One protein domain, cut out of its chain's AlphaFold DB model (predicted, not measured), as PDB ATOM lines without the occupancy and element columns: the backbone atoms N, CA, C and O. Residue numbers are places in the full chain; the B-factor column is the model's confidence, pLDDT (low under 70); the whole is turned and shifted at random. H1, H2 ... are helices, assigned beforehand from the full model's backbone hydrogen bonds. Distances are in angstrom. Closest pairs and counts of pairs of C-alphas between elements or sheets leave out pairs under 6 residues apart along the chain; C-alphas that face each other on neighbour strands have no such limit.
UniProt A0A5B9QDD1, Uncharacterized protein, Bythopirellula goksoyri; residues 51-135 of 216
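AT A GLANCE: This is residues 51 to 135 of the 216 residues of an uncharacterized protein of Bythopirellula goksoyri (UniProt A0A5B9QDD1). One very long helix, H4, makes the length of this model; its first part belongs to a small body at one end, and its residues 112 to 135 stick out alone as a straight arm. In the body, short H1 is beside the first residues of H4, nearly parallel to it, while H2 and H3 form a helical hairpin that slants away from the first part of H4 and folds back toward its beginning. The printed part has 85 residues with four named helices, H1, H2, H3 and H4 along the chain, and no named strand; the class is all helix. It is only just extended, close to loose, with a radius of gyration of the C-alphas of 18.0 A, and it spans 63 by 26 by 16 A.

HOW THE PARTS SIT: H4, residues 97 to 135, is the longest helix. H1, residues 51 to 58, touches it at residues 97 to 101 alone; the closest C-alphas, of His 54 and Ser 97, are 4.5 A apart. These two run the same way at a shallow tilt of 10 degrees. H2, residues 61 to 76, touches H4 with residues 62 to 66 alone, and the closest C-alphas, of Met 63 and Leu 104, are 6.9 A apart. They run the same way at a steep tilt of 56 degrees. H3, residues 82 to 93, forms a hairpin with H2, opposite ways at a shallow tilt of 18 degrees. H2 and H3 only just touch, with 3 pairs of C-alphas within 8 A; the closest are those of Phe 74 and Ala 85, 6.5 A apart. H3 and H4 are close but not clearly touching, with the closest C-alphas, of Leu 92 and Leu 100, 7.4 A apart. In H1, H2, H3 and H4 every O i to N i+4 pair is within hydrogen-bond range.

IN THESE COORDINATES: H4 begins at C-alpha 97, (-46.382, -36.675, -66.301), and ends at C-alpha 135, (-3.255, 0.517, -73.526), 57.4 A away. H2 measures 22.7 A, H3 16.6 A and H1 10.1 A from first to last C-alpha. H1 begins at C-alpha 51, (-49.480, -42.538, -69.691).

THE WHOLE: The C-alphas farthest apart are those of Ala 51 and Ala 135, at 63.3 A. Residues 76 to 81 and residues 112 to 135 stand free; without them the body of 55 residues spans 30 by 22 by 16 A. The links H1 to H2, H2 to H3 and H3 to H4 are tight, and the printed part has no cut. The mean pLDDT of the printed part is 89.8, and residues 133 to 135 are under 70.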
ATOM      1  N   ALA A  51     -50.344 -42.015 -68.634       80.69
ATOM      2  CA  ALA A  51     -49.480 -42.538 -69.691       80.69
ATOM      3  C   ALA A  51     -49.671 -41.769 -71.011       80.69
ATOM      4  O   ALA A  51     -48.702 -41.370 -71.648       80.69
ATOM      5  N   ALA A  52     -50.919 -41.468 -71.388       85.38
ATOM      6  CA  ALA A  52     -51.202 -40.707 -72.603       85.38
ATOM      7  C   ALA A  52     -50.729 -39.247 -72.501       85.38
ATOM      8  O   ALA A  52     -50.284 -38.663 -73.491       85.38
ATOM      9  N   GLU A  53     -50.833 -38.628 -71.323       88.50
ATOM     10  CA  GLU A  53     -50.250 -37.308 -71.083       88.50
ATOM     11  C   GLU A  53     -48.726 -37.343 -71.081       88.50
ATOM     12  O   GLU A  53     -48.105 -36.489 -71.715       88.50
ATOM     13  N   HIS A  54     -48.137 -38.335 -70.415       90.88
ATOM     14  CA  HIS A  54     -46.700 -38.566 -70.394       90.88
ATOM     15  C   HIS A  54     -46.148 -38.660 -71.818       90.88
ATOM     16  O   HIS A  54     -45.266 -37.883 -72.175       90.88
ATOM     17  N   ASP A  55     -46.743 -39.493 -72.672       89.62
ATOM     18  CA  ASP A  55     -46.303 -39.673 -74.057       89.62
ATOM     19  C   ASP A  55     -46.426 -38.392 -74.891       89.62
ATOM     20  O   ASP A  55     -45.568 -38.111 -75.735       89.62
ATOM     21  N   LYS A  56     -47.456 -37.569 -74.647       92.94
ATOM     22  CA  LYS A  56     -47.595 -36.255 -75.301       92.94
ATOM     23  C   LYS A  56     -46.466 -35.306 -74.910       92.94
ATOM     24  O   LYS A  56     -45.953 -34.588 -75.766       92.94
ATOM     25  N   ILE A  57     -46.083 -35.286 -73.634       92.25
ATOM     26  CA  ILE A  57     -44.996 -34.432 -73.134       92.25
ATOM     27  C   ILE A  57     -43.655 -34.974 -73.621       92.25
ATOM     28  O   ILE A  57     -42.827 -34.207 -74.105       92.25
ATOM     29  N   TRP A  58     -43.467 -36.291 -73.568       93.44
ATOM     30  CA  TRP A  58     -42.257 -36.974 -74.006       93.44
ATOM     31  C   TRP A  58     -41.940 -36.718 -75.481       93.44
ATOM     32  O   TRP A  58     -40.795 -36.436 -75.840       93.44
ATOM     33  N   ASN A  59     -42.973 -36.748 -76.328       94.06
ATOM     34  CA  ASN A  59     -42.880 -36.468 -77.763       94.06
ATOM     35  C   ASN A  59     -43.079 -34.986 -78.115       94.06
ATOM     36  O   ASN A  59     -43.135 -34.629 -79.294       94.06
ATOM     37  N   SER A  60     -43.189 -34.103 -77.121       93.56
ATOM     38  CA  SER A  60     -43.266 -32.668 -77.377       93.56
ATOM     39  C   SER A  60     -41.951 -32.154 -77.970       93.56
ATOM     40  O   SER A  60     -40.860 -32.654 -77.675       93.56
ATOM     41  N   LYS A  61     -42.040 -31.112 -78.802       94.75
ATOM     42  CA  LYS A  61     -40.866 -30.491 -79.434       94.75
ATOM     43  C   LYS A  61     -39.816 -30.069 -78.399       94.75
ATOM     44  O   LYS A  61     -38.629 -30.321 -78.586       94.75
ATOM     45  N   GLU A  62     -40.260 -29.461 -77.305       92.31
ATOM     46  CA  GLU A  62     -39.386 -28.976 -76.235       92.31
ATOM     47  C   GLU A  62     -38.639 -30.120 -75.542       92.31
ATOM     48  O   GLU A  62     -37.441 -30.010 -75.277       92.31
ATOM     49  N   MET A  63     -39.315 -31.248 -75.308       94.12
ATOM     50  CA  MET A  63     -38.702 -32.422 -74.694       94.12
ATOM     51  C   MET A  63     -37.684 -33.097 -75.619       94.12
ATOM     52  O   MET A  63     -36.603 -33.492 -75.178       94.12
ATOM     53  N   LEU A  64     -37.973 -33.177 -76.921       94.62
ATOM     54  CA  LEU A  64     -37.026 -33.692 -77.913       94.62
ATOM     55  C   LEU A  64     -35.756 -32.836 -77.986       94.62
ATOM     56  O   LEU A  64     -34.645 -33.375 -78.007       94.62
ATOM     57  N   GLU A  65     -35.904 -31.509 -77.969       93.94
ATOM     58  CA  GLU A  65     -34.771 -30.585 -77.890       93.94
ATOM     59  C   GLU A  65     -33.979 -30.765 -76.588       93.94
ATOM     60  O   GLU A  65     -32.745 -30.780 -76.615       93.94
ATOM     61  N   ALA A  66     -34.669 -30.946 -75.457       93.44
ATOM     62  CA  ALA A  66     -34.035 -31.193 -74.168       93.44
ATOM     63  C   ALA A  66     -33.215 -32.492 -74.174       93.44
ATOM     64  O   ALA A  66     -32.049 -32.482 -73.776       93.44
ATOM     65  N   ARG A  67     -33.757 -33.591 -74.714       93.38
ATOM     66  CA  ARG A  67     -33.030 -34.865 -74.856       93.38
ATOM     67  C   ARG A  67     -31.814 -34.743 -75.766       93.38
ATOM     68  O   ARG A  67     -30.740 -35.227 -75.417       93.38
ATOM     69  N   ALA A  68     -31.952 -34.077 -76.914       94.19
ATOM     70  CA  ALA A  68     -30.822 -33.836 -77.811       94.19
ATOM     71  C   ALA A  68     -29.725 -33.012 -77.114       94.19
ATOM     72  O   ALA A  68     -28.534 -33.320 -77.213       94.19
ATOM     73  N   HIS A  69     -30.117 -31.998 -76.341       91.94
ATOM     74  CA  HIS A  69     -29.184 -31.200 -75.556       91.94
ATOM     75  C   HIS A  69     -28.489 -32.024 -74.462       91.94
ATOM     76  O   HIS A  69     -27.276 -31.921 -74.297       91.94
ATOM     77  N   LEU A  70     -29.217 -32.871 -73.733       91.62
ATOM     78  CA  LEU A  70     -28.627 -33.750 -72.721       91.62
ATOM     79  C   LEU A  70     -27.640 -34.737 -73.336       91.62
ATOM     80  O   LEU A  70     -26.519 -34.834 -72.848       91.62
ATOM     81  N   LYS A  71     -27.991 -35.371 -74.460       90.88
ATOM     82  CA  LYS A  71     -27.083 -36.271 -75.181       90.88
ATOM     83  C   LYS A  71     -25.782 -35.567 -75.574       90.88
ATOM     84  O   LYS A  71     -24.703 -36.037 -75.231       90.88
ATOM     85  N   THR A  72     -25.877 -34.389 -76.195       91.00
ATOM     86  CA  THR A  72     -24.678 -33.606 -76.553       91.00
ATOM     87  C   THR A  72     -23.885 -33.143 -75.326       91.00
ATOM     88  O   THR A  72     -22.664 -33.017 -75.392       91.00
ATOM     89  N   THR A  73     -24.552 -32.906 -74.194       88.81
ATOM     90  CA  THR A  73     -23.898 -32.539 -72.930       88.81
ATOM     91  C   THR A  73     -23.155 -33.726 -72.326       88.81
ATOM     92  O   THR A  73     -22.027 -33.558 -71.869       88.81
ATOM     93  N   PHE A  74     -23.742 -34.924 -72.354       89.44
ATOM     94  CA  PHE A  74     -23.103 -36.148 -71.875       89.44
ATOM     95  C   PHE A  74     -21.910 -36.538 -72.744       89.44
ATOM     96  O   PHE A  74     -20.845 -36.794 -72.199       89.44
ATOM     97  N   GLU A  75     -22.029 -36.451 -74.071       89.44
ATOM     98  CA  GLU A  75     -20.914 -36.697 -74.999       89.44
ATOM     99  C   GLU A  75     -19.737 -35.731 -74.782       89.44
ATOM    100  O   GLU A  75     -18.575 -36.114 -74.891       89.44
ATOM    101  N   ARG A  76     -20.024 -34.462 -74.463       88.38
ATOM    102  CA  ARG A  76     -18.991 -33.448 -74.188       88.38
ATOM    103  C   ARG A  76     -18.430 -33.525 -72.771       88.38
ATOM    104  O   ARG A  76     -17.363 -32.972 -72.503       88.38
ATOM    105  N   SER A  77     -19.156 -34.144 -71.846       85.69
ATOM    106  CA  SER A  77     -18.775 -34.223 -70.444       85.69
ATOM    107  C   SER A  77     -17.787 -35.361 -70.231       85.69
ATOM    108  O   SER A  77     -18.150 -36.528 -70.254       85.69
ATOM    109  N   ALA A  78     -16.545 -35.031 -69.881       84.75
ATOM    110  CA  ALA A  78     -15.572 -36.034 -69.438       84.75
ATOM    111  C   ALA A  78     -15.915 -36.660 -68.066       84.75
ATOM    112  O   ALA A  78     -15.209 -37.551 -67.603       84.75
ATOM    113  N   LYS A  79     -16.948 -36.156 -67.375       84.56
ATOM    114  CA  LYS A  79     -17.302 -36.569 -66.008       84.56
ATOM    115  C   LYS A  79     -18.381 -37.646 -65.959       84.56
ATOM    116  O   LYS A  79     -18.534 -38.275 -64.919       84.56
ATOM    117  N   ILE A  80     -19.158 -37.797 -67.029       85.81
ATOM    118  CA  ILE A  80     -20.326 -38.677 -67.058       85.81
ATOM    119  C   ILE A  80     -19.986 -39.866 -67.943       85.81
ATOM    120  O   ILE A  80     -19.602 -39.705 -69.097       85.81
ATOM    121  N   THR A  81     -20.102 -41.060 -67.376       89.12
ATOM    122  CA  THR A  81     -19.949 -42.303 -68.140       89.12
ATOM    123  C   THR A  81     -21.211 -42.575 -68.966       89.12
ATOM    124  O   THR A  81     -22.296 -42.141 -68.569       89.12
ATOM    125  N   PRO A  82     -21.115 -43.304 -70.091       86.88
ATOM    126  CA  PRO A  82     -22.290 -43.641 -70.899       86.88
ATOM    127  C   PRO A  82     -23.354 -44.399 -70.092       86.88
ATOM    128  O   PRO A  82     -24.526 -44.059 -70.173       86.88
ATOM    129  N   GLU A  83     -22.953 -45.314 -69.203       88.12
ATOM    130  CA  GLU A  83     -23.886 -46.039 -68.324       88.12
ATOM    131  C   GLU A  83     -24.682 -45.104 -67.397       88.12
ATOM    132  O   GLU A  83     -25.868 -45.313 -67.142       88.12
ATOM    133  N   GLN A  84     -24.047 -44.042 -66.890       86.88
ATOM    134  CA  GLN A  84     -24.722 -43.037 -66.066       86.88
ATOM    135  C   GLN A  84     -25.660 -42.153 -66.889       86.88
ATOM    136  O   GLN A  84     -26.707 -41.753 -66.384       86.88
ATOM    137  N   ALA A  85     -25.292 -41.846 -68.135       87.44
ATOM    138  CA  ALA A  85     -26.147 -41.107 -69.054       87.44
ATOM    139  C   ALA A  85     -27.416 -41.904 -69.387       87.44
ATOM    140  O   ALA A  85     -28.514 -41.356 -69.300       87.44
ATOM    141  N   ASP A  86     -27.271 -43.198 -69.677       90.31
ATOM    142  CA  ASP A  86     -28.395 -44.096 -69.958       90.31
ATOM    143  C   ASP A  86     -29.301 -44.243 -68.736       90.31
ATOM    144  O   ASP A  86     -30.520 -44.114 -68.845       90.31
ATOM    145  N   LYS A  87     -28.708 -44.408 -67.545       91.94
ATOM    146  CA  LYS A  87     -29.468 -44.434 -66.293       91.94
ATOM    147  C   LYS A  87     -30.252 -43.139 -66.077       91.94
ATOM    148  O   LYS A  87     -31.420 -43.193 -65.722       91.94
ATOM    149  N   TYR A  88     -29.637 -41.983 -66.320       90.81
ATOM    150  CA  TYR A  88     -30.314 -40.697 -66.166       90.81
ATOM    151  C   TYR A  88     -31.472 -40.524 -67.160       90.81
ATOM    152  O   TYR A  88     -32.509 -39.976 -66.800       90.81
ATOM    153  N   MET A  89     -31.322 -41.001 -68.401       90.75
ATOM    154  CA  MET A  89     -32.412 -41.006 -69.385       90.75
ATOM    155  C   MET A  89     -33.554 -41.937 -68.968       90.75
ATOM    156  O   MET A  89     -34.710 -41.537 -69.078       90.75
ATOM    157  N   ALA A  90     -33.240 -43.122 -68.440       91.69
ATOM    158  CA  ALA A  90     -34.238 -44.064 -67.934       91.69
ATOM    159  C   ALA A  90     -34.984 -43.521 -66.704       91.69
ATOM    160  O   ALA A  90     -36.208 -43.598 -66.646       91.69
ATOM    161  N   ASP A  91     -34.269 -42.916 -65.750       90.25
ATOM    162  CA  ASP A  91     -34.875 -42.279 -64.574       90.25
ATOM    163  C   ASP A  91     -35.829 -41.149 -64.992       90.25
ATOM    164  O   ASP A  91     -36.858 -40.935 -64.358       90.25
ATOM    165  N   LEU A  92     -35.497 -40.439 -66.074       91.12
ATOM    166  CA  LEU A  92     -36.280 -39.329 -66.597       91.12
ATOM    167  C   LEU A  92     -37.510 -39.785 -67.407       91.12
ATOM    168  O   LEU A  92     -38.528 -39.099 -67.379       91.12
ATOM    169  N   GLU A  93     -37.445 -40.939 -68.071       90.12
ATOM    170  CA  GLU A  93     -38.598 -41.606 -68.706       90.12
ATOM    171  C   GLU A  93     -39.551 -42.236 -67.677       90.12
ATOM    172  O   GLU A  93     -40.746 -42.353 -67.924       90.12
ATOM    173  N   ALA A  94     -39.042 -42.617 -66.502       90.12
ATOM    174  CA  ALA A  94     -39.842 -43.180 -65.417       90.12
ATOM    175  C   ALA A  94     -40.577 -42.124 -64.561       90.12
ATOM    176  O   ALA A  94     -41.307 -42.490 -63.636       90.12
ATOM    177  N   LEU A  95     -40.376 -40.827 -64.820       87.94
ATOM    178  CA  LEU A  95     -41.041 -39.746 -64.084       87.94
ATOM    179  C   LEU A  95     -42.540 -39.693 -64.395       87.94
ATOM    180  O   LEU A  95     -42.978 -39.968 -65.510       87.94
ATOM    181  N   SER A  96     -43.345 -39.258 -63.420       89.94
ATOM    182  CA  SER A  96     -44.763 -38.992 -63.684       89.94
ATOM    183  C   SER A  96     -44.933 -37.827 -64.668       89.94
ATOM    184  O   SER A  96     -44.059 -36.966 -64.797       89.94
ATOM    185  N   SER A  97     -46.084 -37.750 -65.341       89.38
ATOM    186  CA  SER A  97     -46.382 -36.675 -66.301       89.38
ATOM    187  C   SER A  97     -46.234 -35.273 -65.685       89.38
ATOM    188  O   SER A  97     -45.696 -34.366 -66.321       89.38
ATOM    189  N   GLU A  98     -46.653 -35.086 -64.432       88.50
ATOM    190  CA  GLU A  98     -46.508 -33.826 -63.697       88.50
ATOM    191  C   GLU A  98     -45.041 -33.513 -63.369       88.50
ATOM    192  O   GLU A  98     -44.570 -32.397 -63.607       88.50
ATOM    193  N   GLN A  99     -44.290 -34.510 -62.893       89.25
ATOM    194  CA  GLN A  99     -42.864 -34.361 -62.599       89.25
ATOM    195  C   GLN A  99     -42.060 -34.049 -63.860       89.25
ATOM    196  O   GLN A  99     -41.165 -33.204 -63.823       89.25
ATOM    197  N   LEU A 100     -42.407 -34.671 -64.987       91.50
ATOM    198  CA  LEU A 100     -41.775 -34.426 -66.275       91.50
ATOM    199  C   LEU A 100     -42.051 -32.998 -66.777       91.50
ATOM    200  O   LEU A 100     -41.124 -32.326 -67.233       91.50
ATOM    201  N   LYS A 101     -43.287 -32.488 -66.632       91.38
ATOM    202  CA  LYS A 101     -43.623 -31.078 -66.937       91.38
ATOM    203  C   LYS A 101     -42.792 -30.118 -66.081       91.38
ATOM    204  O   LYS A 101     -42.192 -29.180 -66.609       91.38
ATOM    205  N   ALA A 102     -42.730 -30.358 -64.771       92.44
ATOM    206  CA  ALA A 102     -41.957 -29.530 -63.847       92.44
ATOM    207  C   ALA A 102     -40.454 -29.570 -64.168       92.44
ATOM    208  O   ALA A 102     -39.778 -28.537 -64.165       92.44
ATOM    209  N   TRP A 103     -39.934 -30.753 -64.497       94.19
ATOM    210  CA  TRP A 103     -38.555 -30.927 -64.932       94.19
ATOM    211  C   TRP A 103     -38.261 -30.120 -66.200       94.19
ATOM    212  O   TRP A 103     -37.279 -29.376 -66.231       94.19
ATOM    213  N   LEU A 104     -39.132 -30.197 -67.211       93.88
ATOM    214  CA  LEU A 104     -38.959 -29.490 -68.478       93.88
ATOM    215  C   LEU A 104     -38.943 -27.968 -68.283       93.88
ATOM    216  O   LEU A 104     -38.079 -27.282 -68.833       93.88
ATOM    217  N   LEU A 105     -39.847 -27.442 -67.451       93.88
ATOM    218  CA  LEU A 105     -39.890 -26.018 -67.121       93.88
ATOM    219  C   LEU A 105     -38.580 -25.556 -66.464       93.88
ATOM    220  O   LEU A 105     -37.998 -24.545 -66.864       93.88
ATOM    221  N   ASN A 106     -38.082 -26.320 -65.489       92.19
ATOM    222  CA  ASN A 106     -36.814 -26.025 -64.822       92.19
ATOM    223  C   ASN A 106     -35.627 -26.109 -65.788       92.19
ATOM    224  O   ASN A 106     -34.759 -25.236 -65.775       92.19
ATOM    225  N   PHE A 107     -35.608 -27.115 -66.664       93.69
ATOM    226  CA  PHE A 107     -34.569 -27.278 -67.678       93.69
ATOM    227  C   PHE A 107     -34.494 -26.064 -68.613       93.69
ATOM    228  O   PHE A 107     -33.404 -25.556 -68.890       93.69
ATOM    229  N   GLN A 108     -35.640 -25.549 -69.064       92.62
ATOM    230  CA  GLN A 108     -35.688 -24.356 -69.912       92.62
ATOM    231  C   GLN A 108     -35.194 -23.104 -69.187       92.62
ATOM    232  O   GLN A 108     -34.397 -22.346 -69.747       92.62
ATOM    233  N   GLN A 109     -35.620 -22.897 -67.938       93.06
ATOM    234  CA  GLN A 109     -35.160 -21.764 -67.131       93.06
ATOM    235  C   GLN A 109     -33.647 -21.811 -66.908       93.06
ATOM    236  O   GLN A 109     -32.958 -20.805 -67.084       93.06
ATOM    237  N   GLU A 110     -33.114 -22.983 -66.570       90.75
ATOM    238  CA  GLU A 110     -31.684 -23.178 -66.352       90.75
ATOM    239  C   GLU A 110     -30.891 -22.954 -67.646       90.75
ATOM    240  O   GLU A 110     -29.862 -22.277 -67.655       90.75
ATOM    241  N   ARG A 111     -31.399 -23.432 -68.786       89.94
ATOM    242  CA  ARG A 111     -30.786 -23.182 -70.095       89.94
ATOM    243  C   ARG A 111     -30.763 -21.691 -70.431       89.94
ATOM    244  O   ARG A 111     -29.727 -21.181 -70.859       89.94
ATOM    245  N   ALA A 112     -31.867 -20.980 -70.201       91.94
ATOM    246  CA  ALA A 112     -31.943 -19.539 -70.417       91.94
ATOM    247  C   ALA A 112     -30.937 -18.780 -69.534       91.94
ATOM    248  O   ALA A 112     -30.209 -17.918 -70.031       91.94
ATOM    249  N   ARG A 113     -30.825 -19.150 -68.251       93.88
ATOM    250  CA  ARG A 113     -29.836 -18.575 -67.323       93.88
ATOM    251  C   ARG A 113     -28.407 -18.819 -67.792       93.88
ATOM    252  O   ARG A 113     -27.623 -17.875 -67.849       93.88
ATOM    253  N   ASN A 114     -28.079 -20.045 -68.190       90.69
ATOM    254  CA  ASN A 114     -26.744 -20.387 -68.678       90.69
ATOM    255  C   ASN A 114     -26.375 -19.616 -69.951       90.69
ATOM    256  O   ASN A 114     -25.247 -19.146 -70.085       90.69
ATOM    257  N   ILE A 115     -27.320 -19.428 -70.876       93.00
ATOM    258  CA  ILE A 115     -27.100 -18.605 -72.074       93.00
ATOM    259  C   ILE A 115     -26.816 -17.151 -71.683       93.00
ATOM    260  O   ILE A 115     -25.841 -16.572 -72.161       93.00
ATOM    261  N   GLN A 116     -27.617 -16.573 -70.786       94.62
ATOM    262  CA  GLN A 116     -27.425 -15.195 -70.324       94.62
ATOM    263  C   GLN A 116     -26.084 -15.000 -69.607       94.62
ATOM    264  O   GLN A 116     -25.399 -14.005 -69.845       94.62
ATOM    265  N   GLN A 117     -25.692 -15.942 -68.747       93.00
ATOM    266  CA  GLN A 117     -24.405 -15.898 -68.053       93.00
ATOM    267  C   GLN A 117     -23.236 -15.990 -69.034       93.00
ATOM    268  O   GLN A 117     -22.328 -15.162 -68.977       93.00
ATOM    269  N   ASN A 118     -23.295 -16.934 -69.976       93.25
ATOM    270  CA  ASN A 118     -22.275 -17.083 -71.010       93.25
ATOM    271  C   ASN A 118     -22.155 -15.827 -71.880       93.25
ATOM    272  O   ASN A 118     -21.045 -15.418 -72.218       93.25
ATOM    273  N   GLU A 119     -23.272 -15.192 -72.240       95.50
ATOM    274  CA  GLU A 119     -23.233 -13.967 -73.039       95.50
ATOM    275  C   GLU A 119     -22.651 -12.794 -72.244       95.50
ATOM    276  O   GLU A 119     -21.778 -12.084 -72.744       95.50
ATOM    277  N   ARG A 120     -23.040 -12.644 -70.973       95.12
ATOM    278  CA  ARG A 120     -22.447 -11.646 -70.074       95.12
ATOM    279  C   ARG A 120     -20.937 -11.842 -69.944       95.12
ATOM    280  O   ARG A 120     -20.178 -10.881 -70.053       95.12
ATOM    281  N   GLU A 121     -20.482 -13.076 -69.746       94.56
ATOM    282  CA  GLU A 121     -19.055 -13.378 -69.652       94.56
ATOM    283  C   GLU A 121     -18.322 -13.049 -70.960       94.56
ATOM    284  O   GLU A 121     -17.251 -12.440 -70.943       94.56
ATOM    285  N   ARG A 122     -18.911 -13.393 -72.113       95.44
ATOM    286  CA  ARG A 122     -18.357 -13.039 -73.427       95.44
ATOM    287  C   ARG A 122     -18.233 -11.530 -73.602       95.44
ATOM    288  O   ARG A 122     -17.220 -11.081 -74.132       95.44
ATOM    289  N   GLN A 123     -19.219 -10.750 -73.166       94.94
ATOM    290  CA  GLN A 123     -19.169  -9.287 -73.228       94.94
ATOM    291  C   GLN A 123     -18.046  -8.721 -72.352       94.94
ATOM    292  O   GLN A 123     -17.240  -7.927 -72.836       94.94
ATOM    293  N   LEU A 124     -17.920  -9.193 -71.108       93.44
ATOM    294  CA  LEU A 124     -16.833  -8.785 -70.210       93.44
ATOM    295  C   LEU A 124     -15.456  -9.136 -70.786       93.44
ATOM    296  O   LEU A 124     -14.548  -8.307 -70.782       93.44
ATOM    297  N   ARG A 125     -15.302 -10.340 -71.353       92.44
ATOM    298  CA  ARG A 125     -14.057 -10.753 -72.020       92.44
ATOM    299  C   ARG A 125     -13.701  -9.824 -73.183       92.44
ATOM    300  O   ARG A 125     -12.532  -9.472 -73.319       92.44
ATOM    301  N   ARG A 126     -14.681  -9.391 -73.987       92.12
ATOM    302  CA  ARG A 126     -14.454  -8.420 -75.074       92.12
ATOM    303  C   ARG A 126     -13.983  -7.068 -74.537       92.12
ATOM    304  O   ARG A 126     -12.968  -6.574 -75.013       92.12
ATOM    305  N   GLN A 127     -14.627  -6.535 -73.498       91.62
ATOM    306  CA  GLN A 127     -14.231  -5.259 -72.880       91.62
ATOM    307  C   GLN A 127     -12.811  -5.306 -72.287       91.62
ATOM    308  O   GLN A 127     -12.044  -4.348 -72.401       91.62
ATOM    309  N   VAL A 128     -12.417  -6.431 -71.679       88.75
ATOM    310  CA  VAL A 128     -11.049  -6.619 -71.160       88.75
ATOM    311  C   VAL A 128     -10.020  -6.667 -72.291       88.75
ATOM    312  O   VAL A 128      -8.934  -6.106 -72.160       88.75
ATOM    313  N   VAL A 129     -10.332  -7.325 -73.410       88.88
ATOM    314  CA  VAL A 129      -9.441  -7.344 -74.581       88.88
ATOM    315  C   VAL A 129      -9.330  -5.949 -75.201       88.88
ATOM    316  O   VAL A 129      -8.222  -5.504 -75.491       88.88
ATOM    317  N   GLU A 130     -10.444  -5.230 -75.329       86.88
ATOM    318  CA  GLU A 130     -10.483  -3.877 -75.888       86.88
ATOM    319  C   GLU A 130      -9.681  -2.882 -75.034       86.88
ATOM    320  O   GLU A 130      -8.788  -2.206 -75.547       86.88
ATOM    321  N   SER A 131      -9.889  -2.875 -73.716       80.94
ATOM    322  CA  SER A 131      -9.127  -2.028 -72.781       80.94
ATOM    323  C   SER A 131      -7.629  -2.358 -72.724       80.94
ATOM    324  O   SER A 131      -6.802  -1.468 -72.526       80.94
ATOM    325  N   ARG A 132      -7.236  -3.621 -72.946       74.06
ATOM    326  CA  ARG A 132      -5.817  -3.992 -73.106       74.06
ATOM    327  C   ARG A 132      -5.238  -3.523 -74.441       74.06
ATOM    328  O   ARG A 132      -4.081  -3.110 -74.482       74.06
ATOM    329  N   SER A 133      -6.021  -3.585 -75.518       69.19
ATOM    330  CA  SER A 133      -5.574  -3.193 -76.859       69.19
ATOM    331  C   SER A 133      -5.315  -1.684 -76.979       69.19
ATOM    332  O   SER A 133      -4.310  -1.282 -77.566       69.19
ATOM    333  N   THR A 134      -6.131  -0.846 -76.331       62.44
ATOM    334  CA  THR A 134      -5.927   0.612 -76.291       62.44
ATOM    335  C   THR A 134      -4.709   1.003 -75.452       62.44
ATOM    336  O   THR A 134      -3.934   1.872 -75.857       62.44
ATOM    337  N   ALA A 135      -4.458   0.309 -74.337       58.66
ATOM    338  CA  ALA A 135      -3.255   0.517 -73.526       58.66
ATOM    339  C   ALA A 135      -1.954   0.128 -74.263       58.66
ATOM    340  O   ALA A 135      -0.928   0.781 -74.075       58.66
TER     341      ALA A 135